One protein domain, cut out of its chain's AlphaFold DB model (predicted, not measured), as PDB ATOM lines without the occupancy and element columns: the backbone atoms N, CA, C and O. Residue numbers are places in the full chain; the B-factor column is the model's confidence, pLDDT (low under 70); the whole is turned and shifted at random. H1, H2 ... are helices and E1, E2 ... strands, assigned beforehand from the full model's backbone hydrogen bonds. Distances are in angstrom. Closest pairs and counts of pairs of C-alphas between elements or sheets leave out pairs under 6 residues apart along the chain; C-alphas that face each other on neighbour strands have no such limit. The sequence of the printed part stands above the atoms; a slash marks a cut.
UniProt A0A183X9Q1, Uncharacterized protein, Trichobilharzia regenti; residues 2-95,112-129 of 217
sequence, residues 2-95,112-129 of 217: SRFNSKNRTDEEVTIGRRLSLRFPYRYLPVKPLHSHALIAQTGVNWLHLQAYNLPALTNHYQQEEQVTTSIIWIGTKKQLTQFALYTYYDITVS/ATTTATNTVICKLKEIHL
ATOM      1  N   SER A   2     -40.126-109.038  13.198       53.50
ATOM      2  CA  SER A   2     -40.604-110.430  13.332       53.50
ATOM      3  C   SER A   2     -39.495-111.433  13.698       53.50
ATOM      4  O   SER A   2     -39.623-112.129  14.699       53.50
ATOM      5  N   ARG A   3     -38.353-111.425  12.988       59.25
ATOM      6  CA  ARG A   3     -37.175-112.262  13.322       59.25
ATOM      7  C   ARG A   3     -36.508-111.904  14.657       59.25
ATOM      8  O   ARG A   3     -35.956-112.761  15.336       59.25
ATOM      9  N   PHE A   4     -36.576-110.633  15.056       60.97
ATOM     10  CA  PHE A   4     -36.069-110.181  16.355       60.97
ATOM     11  C   PHE A   4     -36.912-110.767  17.499       60.97
ATOM     12  O   PHE A   4     -36.343-111.211  18.498       60.97
ATOM     13  N   ASN A   5     -38.238-110.794  17.316       62.41
ATOM     14  CA  ASN A   5     -39.228-111.272  18.283       62.41
ATOM     15  C   ASN A   5     -39.304-112.802  18.353       62.41
ATOM     16  O   ASN A   5     -39.571-113.342  19.420       62.41
ATOM     17  N   SER A   6     -39.012-113.507  17.258       76.31
ATOM     18  CA  SER A   6     -39.019-114.975  17.226       76.31
ATOM     19  C   SER A   6     -37.778-115.628  17.849       76.31
ATOM     20  O   SER A   6     -37.648-116.846  17.783       76.31
ATOM     21  N   LYS A   7     -36.848-114.840  18.419       70.69
ATOM     22  CA  LYS A   7     -35.547-115.292  18.964       70.69
ATOM     23  C   LYS A   7     -34.708-116.141  17.991       70.69
ATOM     24  O   LYS A   7     -33.727-116.748  18.396       70.69
ATOM     25  N   ASN A   8     -35.052-116.131  16.705       80.88
ATOM     26  CA  ASN A   8     -34.379-116.895  15.666       80.88
ATOM     27  C   ASN A   8     -33.290-116.030  15.019       80.88
ATOM     28  O   ASN A   8     -33.479-115.490  13.922       80.88
ATOM     29  N   ARG A   9     -32.197-115.825  15.761       77.00
ATOM     30  CA  ARG A   9     -31.039-115.037  15.322       77.00
ATOM     31  C   ARG A   9     -29.780-115.872  15.334       77.00
ATOM     32  O   ARG A   9     -29.619-116.713  16.214       77.00
ATOM     33  N   THR A  10     -28.886-115.586  14.400       83.56
ATOM     34  CA  THR A  10     -27.544-116.168  14.406       83.56
ATOM     35  C   THR A  10     -26.654-115.453  15.427       83.56
ATOM     36  O   THR A  10     -26.898-114.298  15.796       83.56
ATOM     37  N   ASP A  11     -25.590-116.118  15.875       84.06
ATOM     38  CA  ASP A  11     -24.625-115.531  16.816       84.06
ATOM     39  C   ASP A  11     -23.934-114.281  16.248       84.06
ATOM     40  O   ASP A  11     -23.621-113.336  16.979       84.06
ATOM     41  N   GLU A  12     -23.757-114.223  14.929       85.44
ATOM     42  CA  GLU A  12     -23.227-113.063  14.208       85.44
ATOM     43  C   GLU A  12     -24.169-111.857  14.316       85.44
ATOM     44  O   GLU A  12     -23.732-110.757  14.661       85.44
ATOM     45  N   GLU A  13     -25.475-112.056  14.108       81.12
ATOM     46  CA  GLU A  13     -26.491-111.005  14.242       81.12
ATOM     47  C   GLU A  13     -26.565-110.470  15.680       81.12
ATOM     48  O   GLU A  13     -26.703-109.261  15.900       81.12
ATOM     49  N   VAL A  14     -26.436-111.351  16.679       81.50
ATOM     50  CA  VAL A  14     -26.385-110.965  18.100       81.50
ATOM     51  C   VAL A  14     -25.118-110.168  18.404       81.50
ATOM     52  O   VAL A  14     -25.180-109.143  19.090       81.50
ATOM     53  N   THR A  15     -23.975-110.598  17.873       83.44
ATOM     54  CA  THR A  15     -22.677-109.942  18.079       83.44
ATOM     55  C   THR A  15     -22.642-108.556  17.441       83.44
ATOM     56  O   THR A  15     -22.230-107.587  18.086       83.44
ATOM     57  N   ILE A  16     -23.143-108.424  16.211       81.56
ATOM     58  CA  ILE A  16     -23.294-107.135  15.526       81.56
ATOM     59  C   ILE A  16     -24.256-106.237  16.306       81.56
ATOM     60  O   ILE A  16     -23.927-105.082  16.571       81.56
ATOM     61  N   GLY A  17     -25.403-106.768  16.741       78.25
ATOM     62  CA  GLY A  17     -26.373-106.032  17.550       78.25
ATOM     63  C   GLY A  17     -25.772-105.479  18.844       78.25
ATOM     64  O   GLY A  17     -25.940-104.297  19.127       78.25
ATOM     65  N   ARG A  18     -25.005-106.294  19.584       76.94
ATOM     66  CA  ARG A  18     -24.287-105.868  20.799       76.94
ATOM     67  C   ARG A  18     -23.232-104.808  20.507       76.94
ATOM     68  O   ARG A  18     -23.115-103.825  21.235       76.94
ATOM     69  N   ARG A  19     -22.455-104.985  19.437       76.19
ATOM     70  CA  ARG A  19     -21.417-104.025  19.052       76.19
ATOM     71  C   ARG A  19     -22.022-102.683  18.646       76.19
ATOM     72  O   ARG A  19     -21.480-101.646  19.021       76.19
ATOM     73  N   LEU A  20     -23.143-102.705  17.926       71.69
ATOM     74  CA  LEU A  20     -23.902-101.512  17.563       71.69
ATOM     75  C   LEU A  20     -24.521-100.852  18.797       71.69
ATOM     76  O   LEU A  20     -24.332 -99.658  18.967       71.69
ATOM     77  N   SER A  21     -25.162-101.601  19.700       67.62
ATOM     78  CA  SER A  21     -25.768-101.020  20.907       67.62
ATOM     79  C   SER A  21     -24.743-100.401  21.860       67.62
ATOM     80  O   SER A  21     -25.051 -99.417  22.522       67.62
ATOM     81  N   LEU A  22     -23.533-100.967  21.935       68.31
ATOM     82  CA  LEU A  22     -22.472-100.478  22.821       68.31
ATOM     83  C   LEU A  22     -21.690 -99.296  22.234       68.31
ATOM     84  O   LEU A  22     -21.239 -98.442  22.989       68.31
ATOM     85  N   ARG A  23     -21.498 -99.237  20.907       69.56
ATOM     86  CA  ARG A  23     -20.750 -98.140  20.259       69.56
ATOM     87  C   ARG A  23     -21.636 -97.009  19.746       69.56
ATOM     88  O   ARG A  23     -21.183 -95.874  19.691       69.56
ATOM     89  N   PHE A  24     -22.866 -97.319  19.358       68.69
ATOM     90  CA  PHE A  24     -23.799 -96.395  18.724       68.69
ATOM     91  C   PHE A  24     -25.198 -96.600  19.318       68.69
ATOM     92  O   PHE A  24     -26.076 -97.174  18.670       68.69
ATOM     93  N   PRO A  25     -25.433 -96.130  20.559       69.56
ATOM     94  CA  PRO A  25     -26.751 -96.229  21.189       69.56
ATOM     95  C   PRO A  25     -27.829 -95.428  20.436       69.56
ATOM     96  O   PRO A  25     -29.019 -95.588  20.698       69.56
ATOM     97  N   TYR A  26     -27.425 -94.596  19.474       73.62
ATOM     98  CA  TYR A  26     -28.296 -93.781  18.641       73.62
ATOM     99  C   TYR A  26     -28.261 -94.252  17.189       73.62
ATOM    100  O   TYR A  26     -27.227 -94.668  16.664       73.62
ATOM    101  N   ARG A  27     -29.406 -94.146  16.513       75.50
ATOM    102  CA  ARG A  27     -29.459 -94.315  15.061       75.50
ATOM    103  C   ARG A  27     -28.882 -93.080  14.385       75.50
ATOM    104  O   ARG A  27     -29.130 -91.964  14.823       75.50
ATOM    105  N   TYR A  28     -28.173 -93.300  13.283       80.94
ATOM    106  CA  TYR A  28     -27.636 -92.218  12.461       80.94
ATOM    107  C   TYR A  28     -28.744 -91.361  11.826       80.94
ATOM    108  O   TYR A  28     -28.632 -90.142  11.765       80.94
ATOM    109  N   LEU A  29     -29.828 -91.997  11.367       84.38
ATOM    110  CA  LEU A  29     -30.948 -91.301  10.738       84.38
ATOM    111  C   LEU A  29     -32.017 -90.929  11.776       84.38
ATOM    112  O   LEU A  29     -32.476 -91.820  12.502       84.38
ATOM    113  N   PRO A  30     -32.453 -89.658  11.826       86.19
ATOM    114  CA  PRO A  30     -33.545 -89.246  12.692       86.19
ATOM    115  C   PRO A  30     -34.873 -89.829  12.203       86.19
ATOM    116  O   PRO A  30     -35.088 -90.033  11.005       86.19
ATOM    117  N   VAL A  31     -35.795 -90.045  13.141       85.44
ATOM    118  CA  VAL A  31     -37.193 -90.316  12.801       85.44
ATOM    119  C   VAL A  31     -37.812 -89.003  12.339       85.44
ATOM    120  O   VAL A  31     -37.895 -88.049  13.110       85.44
ATOM    121  N   LYS A  32     -38.209 -88.945  11.068       86.25
ATOM    122  CA  LYS A  32     -38.913 -87.791  10.507       86.25
ATOM    123  C   LYS A  32     -40.423 -87.959  10.705       86.25
ATOM    124  O   LYS A  32     -40.909 -89.087  10.604       86.25
ATOM    125  N   PRO A  33     -41.167 -86.873  10.975       84.19
ATOM    126  CA  PRO A  33     -42.624 -86.929  10.991       84.19
ATOM    127  C   PRO A  33     -43.147 -87.313   9.603       84.19
ATOM    128  O   PRO A  33     -42.508 -87.007   8.594       84.19
ATOM    129  N   LEU A  34     -44.318 -87.952   9.561       77.12
ATOM    130  CA  LEU A  34     -44.910 -88.513   8.339       77.12
ATOM    131  C   LEU A  34     -44.990 -87.492   7.189       77.12
ATOM    132  O   LEU A  34     -44.705 -87.833   6.047       77.12
ATOM    133  N   HIS A  35     -45.287 -86.230   7.506       76.25
ATOM    134  CA  HIS A  35     -45.437 -85.153   6.522       76.25
ATOM    135  C   HIS A  35     -44.218 -84.218   6.435       76.25
ATOM    136  O   HIS A  35     -44.285 -83.164   5.816       76.25
ATOM    137  N   SER A  36     -43.087 -84.560   7.063       82.31
ATOM    138  CA  SER A  36     -41.903 -83.683   7.198       82.31
ATOM    139  C   SER A  36     -42.129 -82.360   7.955       82.31
ATOM    140  O   SER A  36     -41.192 -81.582   8.107       82.31
ATOM    141  N   HIS A  37     -43.329 -82.126   8.488       83.69
ATOM    142  CA  HIS A  37     -43.683 -81.000   9.351       83.69
ATOM    143  C   HIS A  37     -44.623 -81.463  10.474       83.69
ATOM    144  O   HIS A  37     -45.151 -82.579  10.441       83.69
ATOM    145  N   ALA A  38     -44.792 -80.622  11.495       86.38
ATOM    146  CA  ALA A  38     -45.757 -80.872  12.558       86.38
ATOM    147  C   ALA A  38     -47.175 -80.591  12.045       86.38
ATOM    148  O   ALA A  38     -47.394 -79.583  11.383       86.38
ATOM    149  N   LEU A  39     -48.126 -81.466  12.378       86.06
ATOM    150  CA  LEU A  39     -49.533 -81.301  12.002       86.06
ATOM    151  C   LEU A  39     -50.170 -80.088  12.694       86.06
ATOM    152  O   LEU A  39     -50.923 -79.335  12.090       86.06
ATOM    153  N   ILE A  40     -49.844 -79.879  13.967       87.38
ATOM    154  CA  ILE A  40     -50.333 -78.754  14.758       87.38
ATOM    155  C   ILE A  40     -49.105 -78.119  15.403       87.38
ATOM    156  O   ILE A  40     -48.256 -78.826  15.953       87.38
ATOM    157  N   ALA A  41     -49.022 -76.793  15.365       87.31
ATOM    158  CA  ALA A  41     -48.034 -76.019  16.102       87.31
ATOM    159  C   ALA A  41     -48.709 -74.774  16.679       87.31
ATOM    160  O   ALA A  41     -49.382 -74.041  15.958       87.31
ATOM    161  N   GLN A  42     -48.535 -74.534  17.978       86.75
ATOM    162  CA  GLN A  42     -49.044 -73.337  18.642       86.75
ATOM    163  C   GLN A  42     -47.964 -72.766  19.554       86.75
ATOM    164  O   GLN A  42     -47.474 -73.434  20.463       86.75
ATOM    165  N   THR A  43     -47.575 -71.520  19.306       88.75
ATOM    166  CA  THR A  43     -46.565 -70.824  20.107       88.75
ATOM    167  C   THR A  43     -47.143 -70.372  21.447       88.75
ATOM    168  O   THR A  43     -48.292 -69.945  21.515       88.75
ATOM    169  N   GLY A  44     -46.341 -70.427  22.514       87.81
ATOM    170  CA  GLY A  44     -46.740 -69.945  23.844       87.81
ATOM    171  C   GLY A  44     -47.672 -70.879  24.624       87.81
ATOM    172  O   GLY A  44     -48.068 -70.547  25.740       87.81
ATOM    173  N   VAL A  45     -47.997 -72.054  24.079       86.94
ATOM    174  CA  VAL A  45     -48.847 -73.053  24.730       86.94
ATOM    175  C   VAL A  45     -48.058 -74.329  24.993       86.94
ATOM    176  O   VAL A  45     -47.423 -74.878  24.099       86.94
ATOM    177  N   ASN A  46     -48.135 -74.821  26.231       89.25
ATOM    178  CA  ASN A  46     -47.538 -76.092  26.631       89.25
ATOM    179  C   ASN A  46     -48.608 -77.185  26.642       89.25
ATOM    180  O   ASN A  46     -49.447 -77.235  27.548       89.25
ATOM    181  N   TRP A  47     -48.570 -78.056  25.638       91.50
ATOM    182  CA  TRP A  47     -49.412 -79.247  25.578       91.50
ATOM    183  C   TRP A  47     -48.887 -80.317  26.538       91.50
ATOM    184  O   TRP A  47     -47.687 -80.576  26.596       91.50
ATOM    185  N   LEU A  48     -49.791 -80.916  27.309       92.12
ATOM    186  CA  LEU A  48     -49.487 -81.908  28.345       92.12
ATOM    187  C   LEU A  48     -50.088 -83.276  28.044       92.12
ATOM    188  O   LEU A  48     -49.503 -84.295  28.400       92.12
ATOM    189  N   HIS A  49     -51.250 -83.296  27.395       89.38
ATOM    190  CA  HIS A  49     -51.981 -84.519  27.098       89.38
ATOM    191  C   HIS A  49     -52.361 -84.558  25.625       89.38
ATOM    192  O   HIS A  49     -52.713 -83.533  25.043       89.38
ATOM    193  N   LEU A  50     -52.301 -85.751  25.041       92.62
ATOM    194  CA  LEU A  50     -52.762 -86.017  23.688       92.62
ATOM    195  C   LEU A  50     -53.529 -87.334  23.691       92.62
ATOM    196  O   LEU A  50     -53.010 -88.357  24.137       92.62
ATOM    197  N   GLN A  51     -54.746 -87.302  23.167       92.19
ATOM    198  CA  GLN A  51     -55.540 -88.487  22.887       92.19
ATOM    199  C   GLN A  51     -56.085 -88.369  21.473       92.19
ATOM    200  O   GLN A  51     -56.673 -87.354  21.118       92.19
ATOM    201  N   ALA A  52     -55.892 -89.398  20.659       90.06
ATOM    202  CA  ALA A  52     -56.385 -89.420  19.293       90.06
ATOM    203  C   ALA A  52     -57.150 -90.715  19.040       90.06
ATOM    204  O   ALA A  52     -56.769 -91.773  19.539       90.06
ATOM    205  N   TYR A  53     -58.220 -90.623  18.262       90.00
ATOM    206  CA  TYR A  53     -58.978 -91.779  17.807       90.00
ATOM    207  C   TYR A  53     -59.375 -91.601  16.347       90.00
ATOM    208  O   TYR A  53     -59.706 -90.504  15.900       90.00
ATOM    209  N   ASN A  54     -59.332 -92.702  15.605       88.00
ATOM    210  CA  ASN A  54     -59.840 -92.744  14.245       88.00
ATOM    211  C   ASN A  54     -61.355 -92.898  14.302       88.00
ATOM    212  O   ASN A  54     -61.871 -93.717  15.064       88.00
ATOM    213  N   LEU A  55     -62.057 -92.102  13.510       84.25
ATOM    214  CA  LEU A  55     -63.477 -92.288  13.291       84.25
ATOM    215  C   LEU A  55     -63.692 -93.373  12.230       84.25
ATOM    216  O   LEU A  55     -62.843 -93.551  11.351       84.25
ATOM    217  N   PRO A  56     -64.826 -94.089  12.292       80.12
ATOM    218  CA  PRO A  56     -65.248 -94.951  11.200       80.12
ATOM    219  C   PRO A  56     -65.284 -94.169   9.886       80.12
ATOM    220  O   PRO A  56     -65.609 -92.977   9.876       80.12
ATOM    221  N   ALA A  57     -64.967 -94.841   8.780       70.81
ATOM    222  CA  ALA A  57     -65.127 -94.249   7.462       70.81
ATOM    223  C   ALA A  57     -66.586 -93.806   7.289       70.81
ATOM    224  O   ALA A  57     -67.517 -94.585   7.501       70.81
ATOM    225  N   LEU A  58     -66.785 -92.538   6.933       65.44
ATOM    226  CA  LEU A  58     -68.103 -92.056   6.554       65.44
ATOM    227  C   LEU A  58     -68.393 -92.632   5.172       65.44
ATOM    228  O   LEU A  58     -67.773 -92.233   4.188       65.44
ATOM    229  N   THR A  59     -69.316 -93.586   5.092       57.25
ATOM    230  CA  THR A  59     -69.841 -94.082   3.819       57.25
ATOM    231  C   THR A  59     -70.635 -92.964   3.163       57.25
ATOM    232  O   THR A  59     -71.829 -92.804   3.413       57.25
ATOM    233  N   ASN A  60     -69.969 -92.140   2.362       54.75
ATOM    234  CA  ASN A  60     -70.647 -91.160   1.537       54.75
ATOM    235  C   ASN A  60     -71.050 -91.843   0.227       54.75
ATOM    236  O   ASN A  60     -70.223 -92.500  -0.400       54.75
ATOM    237  N   HIS A  61     -72.302 -91.680  -0.206       51.66
ATOM    238  CA  HIS A  61     -72.845 -92.350  -1.401       51.66
ATOM    239  C   HIS A  61     -72.045 -92.060  -2.692       51.66
ATOM    240  O   HIS A  61     -72.169 -92.796  -3.669       51.66
ATOM    241  N   TYR A  62     -71.216 -91.010  -2.674       53.69
ATOM    242  CA  TYR A  62     -70.359 -90.556  -3.771       53.69
ATOM    243  C   TYR A  62     -68.874 -90.936  -3.636       53.69
ATOM    244  O   TYR A  62     -68.107 -90.701  -4.566       53.69
ATOM    245  N   GLN A  63     -68.441 -91.505  -2.507       55.34
ATOM    246  CA  GLN A  63     -67.056 -91.932  -2.284       55.34
ATOM    247  C   GLN A  63     -67.020 -93.458  -2.245       55.34
ATOM    248  O   GLN A  63     -67.149 -94.072  -1.191       55.34
ATOM    249  N   GLN A  64     -66.907 -94.070  -3.426       49.88
ATOM    250  CA  GLN A  64     -66.933 -95.526  -3.581       49.88
ATOM    251  C   GLN A  64     -65.689 -96.250  -3.053       49.88
ATOM    252  O   GLN A  64     -65.697 -97.473  -3.005       49.88
ATOM    253  N   GLU A  65     -64.654 -95.546  -2.599       53.50
ATOM    254  CA  GLU A  65     -63.483 -96.172  -1.989       53.50
ATOM    255  C   GLU A  65     -62.971 -95.309  -0.832       53.50
ATOM    256  O   GLU A  65     -63.088 -94.083  -0.858       53.50
ATOM    257  N   GLU A  66     -62.429 -95.976   0.189       57.06
ATOM    258  CA  GLU A  66     -61.946 -95.502   1.495       57.06
ATOM    259  C   GLU A  66     -60.772 -94.499   1.408       57.06
ATOM    260  O   GLU A  66     -59.723 -94.668   2.027       57.06
ATOM    261  N   GLN A  67     -60.908 -93.442   0.615       68.62
ATOM    262  CA  GLN A  67     -59.810 -92.530   0.304       68.62
ATOM    263  C   GLN A  67     -59.632 -91.426   1.351       68.62
ATOM    264  O   GLN A  67     -58.636 -90.708   1.313       68.62
ATOM    265  N   VAL A  68     -60.562 -91.279   2.300       71.50
ATOM    266  CA  VAL A  68     -60.479 -90.291   3.383       71.50
ATOM    267  C   VAL A  68     -60.582 -90.990   4.730       71.50
ATOM    268  O   VAL A  68     -61.595 -91.606   5.053       71.50
ATOM    269  N   THR A  69     -59.550 -90.825   5.553       79.75
ATOM    270  CA  THR A  69     -59.630 -91.158   6.979       79.75
ATOM    271  C   THR A  69     -59.884 -89.901   7.784       79.75
ATOM    272  O   THR A  69     -59.244 -88.869   7.564       79.75
ATOM    273  N   THR A  70     -60.814 -90.007   8.727       85.88
ATOM    274  CA  THR A  70     -61.093 -88.944   9.684       85.88
ATOM    275  C   THR A  70     -60.614 -89.387  11.054       85.88
ATOM    276  O   THR A  70     -60.962 -90.472  11.515       85.88
ATOM    277  N   SER A  71     -59.853 -88.541  11.734       89.31
ATOM    278  CA  SER A  71     -59.436 -88.759  13.117       89.31
ATOM    279  C   SER A  71     -59.784 -87.538  13.952       89.31
ATOM    280  O   SER A  71     -59.762 -86.411  13.466       89.31
ATOM    281  N   ILE A  72     -60.084 -87.751  15.227       91.38
ATOM    282  CA  ILE A  72     -60.216 -86.673  16.202       91.38
ATOM    283  C   ILE A  72     -59.010 -86.713  17.123       91.38
ATOM    284  O   ILE A  72     -58.623 -87.775  17.610       91.38
ATOM    285  N   ILE A  73     -58.438 -85.541  17.376       93.62
ATOM    286  CA  ILE A  73     -57.326 -85.345  18.294       93.62
ATOM    287  C   ILE A  73     -57.788 -84.396  19.394       93.62
ATOM    288  O   ILE A  73     -58.224 -83.281  19.129       93.62
ATOM    289  N   TRP A  74     -57.653 -84.831  20.634       93.38
ATOM    290  CA  TRP A  74     -57.817 -84.019  21.827       93.38
ATOM    291  C   TRP A  74     -56.442 -83.681  22.388       93.38
ATOM    292  O   TRP A  74     -55.657 -84.579  22.697       93.38
ATOM    293  N   ILE A  75     -56.154 -82.389  22.521       93.50
ATOM    294  CA  ILE A  75     -54.912 -81.882  23.100       93.50
ATOM    295  C   ILE A  75     -55.252 -81.100  24.364       93.50
ATOM    296  O   ILE A  75     -56.016 -80.138  24.332       93.50
ATOM    297  N   GLY A  76     -54.685 -81.531  25.485       90.56
ATOM    298  CA  GLY A  76     -54.884 -80.918  26.790       90.56
ATOM    299  C   GLY A  76     -53.691 -80.069  27.210       90.56
ATOM    300  O   GLY A  76     -52.537 -80.480  27.081       90.56
ATOM    301  N   THR A  77     -53.973 -78.905  27.776       90.69
ATOM    302  CA  THR A  77     -53.047 -78.085  28.564       90.69
ATOM    303  C   THR A  77     -53.471 -78.126  30.035       90.69
ATOM    304  O   THR A  77     -54.432 -78.801  30.399       90.69
ATOM    305  N   LYS A  78     -52.803 -77.359  30.907       87.44
ATOM    306  CA  LYS A  78     -53.246 -77.211  32.308       87.44
ATOM    307  C   LYS A  78     -54.633 -76.575  32.455       87.44
ATOM    308  O   LYS A  78     -55.230 -76.708  33.515       87.44
ATOM    309  N   LYS A  79     -55.085 -75.805  31.460       86.38
ATOM    310  CA  LYS A  79     -56.272 -74.938  31.563       86.38
ATOM    311  C   LYS A  79     -57.284 -75.144  30.443       86.38
ATOM    312  O   LYS A  79     -58.364 -74.574  30.502       86.38
ATOM    313  N   GLN A  80     -56.927 -75.866  29.390       88.38
ATOM    314  CA  GLN A  80     -57.722 -75.941  28.171       88.38
ATOM    315  C   GLN A  80     -57.635 -77.338  27.580       88.38
ATOM    316  O   GLN A  80     -56.571 -77.956  27.595       88.38
ATOM    317  N   LEU A  81     -58.754 -77.812  27.051       90.44
ATOM    318  CA  LEU A  81     -58.849 -79.034  26.276       90.44
ATOM    319  C   LEU A  81     -59.345 -78.646  24.883       90.44
ATOM    320  O   LEU A  81     -60.448 -78.124  24.737       90.44
ATOM    321  N   THR A  82     -58.518 -78.867  23.869       91.31
ATOM    322  CA  THR A  82     -58.805 -78.478  22.487       91.31
ATOM    323  C   THR A  82     -59.029 -79.713  21.630       91.31
ATOM    324  O   THR A  82     -58.223 -80.643  21.647       91.31
ATOM    325  N   GLN A  83     -60.116 -79.711  20.868       92.31
ATOM    326  CA  GLN A  83     -60.469 -80.756  19.921       92.31
ATOM    327  C   GLN A  83     -60.108 -80.327  18.500       92.31
ATOM    328  O   GLN A  83     -60.464 -79.231  18.063       92.31
ATOM    329  N   PHE A  84     -59.472 -81.225  17.759       91.94
ATOM    330  CA  PHE A  84     -59.150 -81.075  16.348       91.94
ATOM    331  C   PHE A  84     -59.733 -82.241  15.553       91.94
ATOM    332  O   PHE A  84     -59.654 -83.387  15.993       91.94
ATOM    333  N   ALA A  85     -60.276 -81.958  14.372       90.31
ATOM    334  CA  ALA A  85     -60.516 -82.957  13.341       90.31
ATOM    335  C   ALA A  85     -59.340 -82.983  12.369       90.31
ATOM    336  O   ALA A  85     -58.861 -81.940  11.926       90.31
ATOM    337  N   LEU A  86     -58.907 -84.189  12.032       89.25
ATOM    338  CA  LEU A  86     -57.890 -84.489  11.044       89.25
ATOM    339  C   LEU A  86     -58.558 -85.249   9.902       89.25
ATOM    340  O   LEU A  86     -59.070 -86.344  10.117       89.25
ATOM    341  N   TYR A  87     -58.506 -84.698   8.698       86.81
ATOM    342  CA  TYR A  87     -58.944 -85.364   7.479       86.81
ATOM    343  C   TYR A  87     -57.713 -85.669   6.642       86.81
ATOM    344  O   TYR A  87     -57.030 -84.753   6.188       86.81
ATOM    345  N   THR A  88     -57.408 -86.949   6.458       82.44
ATOM    346  CA  THR A  88     -56.282 -87.374   5.625       82.44
ATOM    347  C   THR A  88     -56.809 -88.074   4.392       82.44
ATOM    348  O   THR A  88     -57.460 -89.114   4.504       82.44
ATOM    349  N   TYR A  89     -56.513 -87.486   3.236       78.56
ATOM    350  CA  TYR A  89     -56.751 -88.083   1.935       78.56
ATOM    351  C   TYR A  89     -55.538 -88.915   1.521       78.56
ATOM    352  O   TYR A  89     -54.395 -88.438   1.557       78.56
ATOM    353  N   TYR A  90     -55.798 -90.158   1.137       72.88
ATOM    354  CA  TYR A  90     -54.786 -91.068   0.632       72.88
ATOM    355  C   TYR A  90     -54.985 -91.284  -0.859       72.88
ATOM    356  O   TYR A  90     -56.051 -91.711  -1.294       72.88
ATOM    357  N   ASP A  91     -53.924 -91.045  -1.621       63.34
ATOM    358  CA  ASP A  91     -53.881 -91.447  -3.017       63.34
ATOM    359  C   ASP A  91     -53.412 -92.905  -3.085       63.34
ATOM    360  O   ASP A  91     -52.355 -93.273  -2.547       63.34
ATOM    361  N   ILE A  92     -54.238 -93.753  -3.692       61.78
ATOM    362  CA  ILE A  92     -53.941 -95.170  -3.887       61.78
ATOM    363  C   ILE A  92     -53.354 -95.311  -5.285       61.78
ATOM    364  O   ILE A  92     -54.030 -95.666  -6.250       61.78
ATOM    365  N   THR A  93     -52.052 -95.064  -5.407       57.03
ATOM    366  CA  THR A  93     -51.351 -95.369  -6.652       57.03
ATOM    367  C   THR A  93     -51.081 -96.869  -6.714       57.03
ATOM    368  O   THR A  93     -50.170 -97.385  -6.057       57.03
ATOM    369  N   VAL A  94     -51.870 -97.589  -7.510       54.19
ATOM    370  CA  VAL A  94     -51.568 -98.975  -7.882       54.19
ATOM    371  C   VAL A  94     -50.561 -98.934  -9.025       54.19
ATOM    372  O   VAL A  94     -50.915 -98.745 -10.187       54.19
ATOM    373  N   SER A  95     -49.277 -99.097  -8.714       50.16
ATOM    374  CA  SER A  95     -48.264 -99.257  -9.753       50.16
ATOM    375  C   SER A  95     -48.416-100.635 -10.399       50.16
ATOM    376  O   SER A  95     -47.868-101.628  -9.912       50.16
ATOM    377  N   ALA A 112     -50.063-102.066  -3.034       50.75
ATOM    378  CA  ALA A 112     -50.670-100.739  -3.034       50.75
ATOM    379  C   ALA A 112     -49.801 -99.845  -2.139       50.75
ATOM    380  O   ALA A 112     -49.607-100.145  -0.960       50.75
ATOM    381  N   THR A 113     -49.215 -98.797  -2.714       52.81
ATOM    382  CA  THR A 113     -48.486 -97.796  -1.932       52.81
ATOM    383  C   THR A 113     -49.463 -96.684  -1.610       52.81
ATOM    384  O   THR A 113     -49.803 -95.883  -2.473       52.81
ATOM    385  N   THR A 114     -49.949 -96.673  -0.374       55.84
ATOM    386  CA  THR A 114     -50.848 -95.636   0.127       55.84
ATOM    387  C   THR A 114     -50.012 -94.429   0.534       55.84
ATOM    388  O   THR A 114     -49.268 -94.491   1.515       55.84
ATOM    389  N   THR A 115     -50.111 -93.332  -0.215       58.75
ATOM    390  CA  THR A 115     -49.414 -92.084   0.123       58.75
ATOM    391  C   THR A 115     -50.438 -91.071   0.613       58.75
ATOM    392  O   THR A 115     -51.388 -90.761  -0.100       58.75
ATOM    393  N   ALA A 116     -50.268 -90.557   1.836       60.50
ATOM    394  CA  ALA A 116     -51.064 -89.428   2.312       60.50
ATOM    395  C   ALA A 116     -50.682 -88.199   1.484       60.50
ATOM    396  O   ALA A 116     -49.559 -87.706   1.605       60.50
ATOM    397  N   THR A 117     -51.578 -87.743   0.616       65.50
ATOM    398  CA  THR A 117     -51.284 -86.637  -0.301       65.50
ATOM    399  C   THR A 117     -51.724 -85.305   0.273       65.50
ATOM    400  O   THR A 117     -50.998 -84.330   0.123       65.50
ATOM    401  N   ASN A 118     -52.851 -85.269   0.990       73.00
ATOM    402  CA  ASN A 118     -53.358 -84.054   1.614       73.00
ATOM    403  C   ASN A 118     -53.939 -84.341   2.997       73.00
ATOM    404  O   ASN A 118     -54.795 -85.209   3.164       73.00
ATOM    405  N   THR A 119     -53.497 -83.559   3.975       80.62
ATOM    406  CA  THR A 119     -53.991 -83.618   5.346       80.62
ATOM    407  C   THR A 119     -54.536 -82.251   5.723       80.62
ATOM    408  O   THR A 119     -53.807 -81.262   5.711       80.62
ATOM    409  N   VAL A 120     -55.825 -82.195   6.043       84.94
ATOM    410  CA  VAL A 120     -56.518 -80.982   6.482       84.94
ATOM    411  C   VAL A 120     -56.821 -81.108   7.967       84.94
ATOM    412  O   VAL A 120     -57.275 -82.155   8.428       84.94
ATOM    413  N   ILE A 121     -56.562 -80.039   8.717       87.50
ATOM    414  CA  ILE A 121     -56.800 -79.988  10.159       87.50
ATOM    415  C   ILE A 121     -57.738 -78.840  10.466       87.50
ATOM    416  O   ILE A 121     -57.474 -77.699  10.096       87.50
ATOM    417  N   CYS A 122     -58.799 -79.148  11.202       87.19
ATOM    418  CA  CYS A 122     -59.773 -78.174  11.661       87.19
ATOM    419  C   CYS A 122     -59.790 -78.169  13.187       87.19
ATOM    420  O   CYS A 122     -59.989 -79.212  13.812       87.19
ATOM    421  N   LYS A 123     -59.612 -77.000  13.808       90.56
ATOM    422  CA  LYS A 123     -59.886 -76.821  15.238       90.56
ATOM    423  C   LYS A 123     -61.404 -76.775  15.417       90.56
ATOM    424  O   LYS A 123     -62.047 -75.916  14.828       90.56
ATOM    425  N   LEU A 124     -61.964 -77.708  16.183       86.75
ATOM    426  CA  LEU A 124     -63.414 -77.831  16.357       86.75
ATOM    427  C   LEU A 124     -63.905 -77.073  17.585       86.75
ATOM    428  O   LEU A 124     -64.801 -76.246  17.494       86.75
ATOM    429  N   LYS A 125     -63.329 -77.381  18.751       85.50
ATOM    430  CA  LYS A 125     -63.810 -76.872  20.036       85.50
ATOM    431  C   LYS A 125     -62.661 -76.623  20.988       85.50
ATOM    432  O   LYS A 125     -61.672 -77.355  21.003       85.50
ATOM    433  N   GLU A 126     -62.821 -75.609  21.824       83.81
ATOM    434  CA  GLU A 126     -61.925 -75.324  22.932       83.81
ATOM    435  C   GLU A 126     -62.728 -75.246  24.227       83.81
ATOM    436  O   GLU A 126     -63.638 -74.434  24.369       83.81
ATOM    437  N   ILE A 127     -62.407 -76.128  25.167       81.69
ATOM    438  CA  ILE A 127     -63.051 -76.198  26.474       81.69
ATOM    439  C   ILE A 127     -62.080 -75.607  27.487       81.69
ATOM    440  O   ILE A 127     -61.002 -76.158  27.718       81.69
ATOM    441  N   HIS A 128     -62.465 -74.487  28.094       78.69
ATOM    442  CA  HIS A 128     -61.731 -73.916  29.215       78.69
ATOM    443  C   HIS A 128     -62.023 -74.735  30.461       78.69
ATOM    444  O   HIS A 128     -63.149 -74.816  30.945       78.69
ATOM    445  N   LEU A 129     -60.979 -75.356  30.974       66.56
ATOM    446  CA  LEU A 129     -61.028 -76.131  32.188       66.56
ATOM    447  C   LEU A 129     -60.813 -75.124  33.313       66.56
ATOM    448  O   LEU A 129     -59.706 -74.617  33.523       66.56
TER     449      LEU A 129
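Overview. This is residues 2 to 95 and 112 to 129 of the 217 residues of an uncharacterized protein of Trichobilharzia regenti (UniProt A0A183X9Q1). A twisted antiparallel sheet, E1 E2 E3 E4, has two helices, H1 and H2, far off beyond a free-standing arm, residues 24 to 33. The 112 printed residues run H1 H2 E1 E2 E3 E4, a mixed class. The whole is extended, radius of gyration of the C-alphas 20.5 A, spanning 54 by 43 by 24 A.

Along the chain. E1 is residues 49 to 54, E2 68 to 76, E3 80 to 93, 40.4 A long, and E4 113 to 128, 41.4 A, ending at C-alpha 128 (-61.731, -73.916, 29.215). H2 is residues 11 to 23, 18.1 A; H1, residues 2 to 5, begins at C-alpha 2 (-40.604, -110.430, 13.332).

Arrangement. E1, E2 and E3 form a meander, successive antiparallel neighbours in two hairpins: N 51 and O 74 are 2.9 A apart, N 73 and O 84 2.8 A. E4, antiparallel to E3 with N 87 and O 120 2.8 A apart, bends by 56 degrees at residue 118. H1 and H2 are apart, neither on the sheet. In H2 every O i to N i+4 pair is within hydrogen-bond range; H1 is too short for one.

Size, cuts and confidence. Residues 96 to 111 are cut out, leaving 7.3 A between C-alphas 95 and 112. Links H2 to E1 and E1 to E2 are long. pLDDT is under 70 in 31 residues, among them 58 to 67.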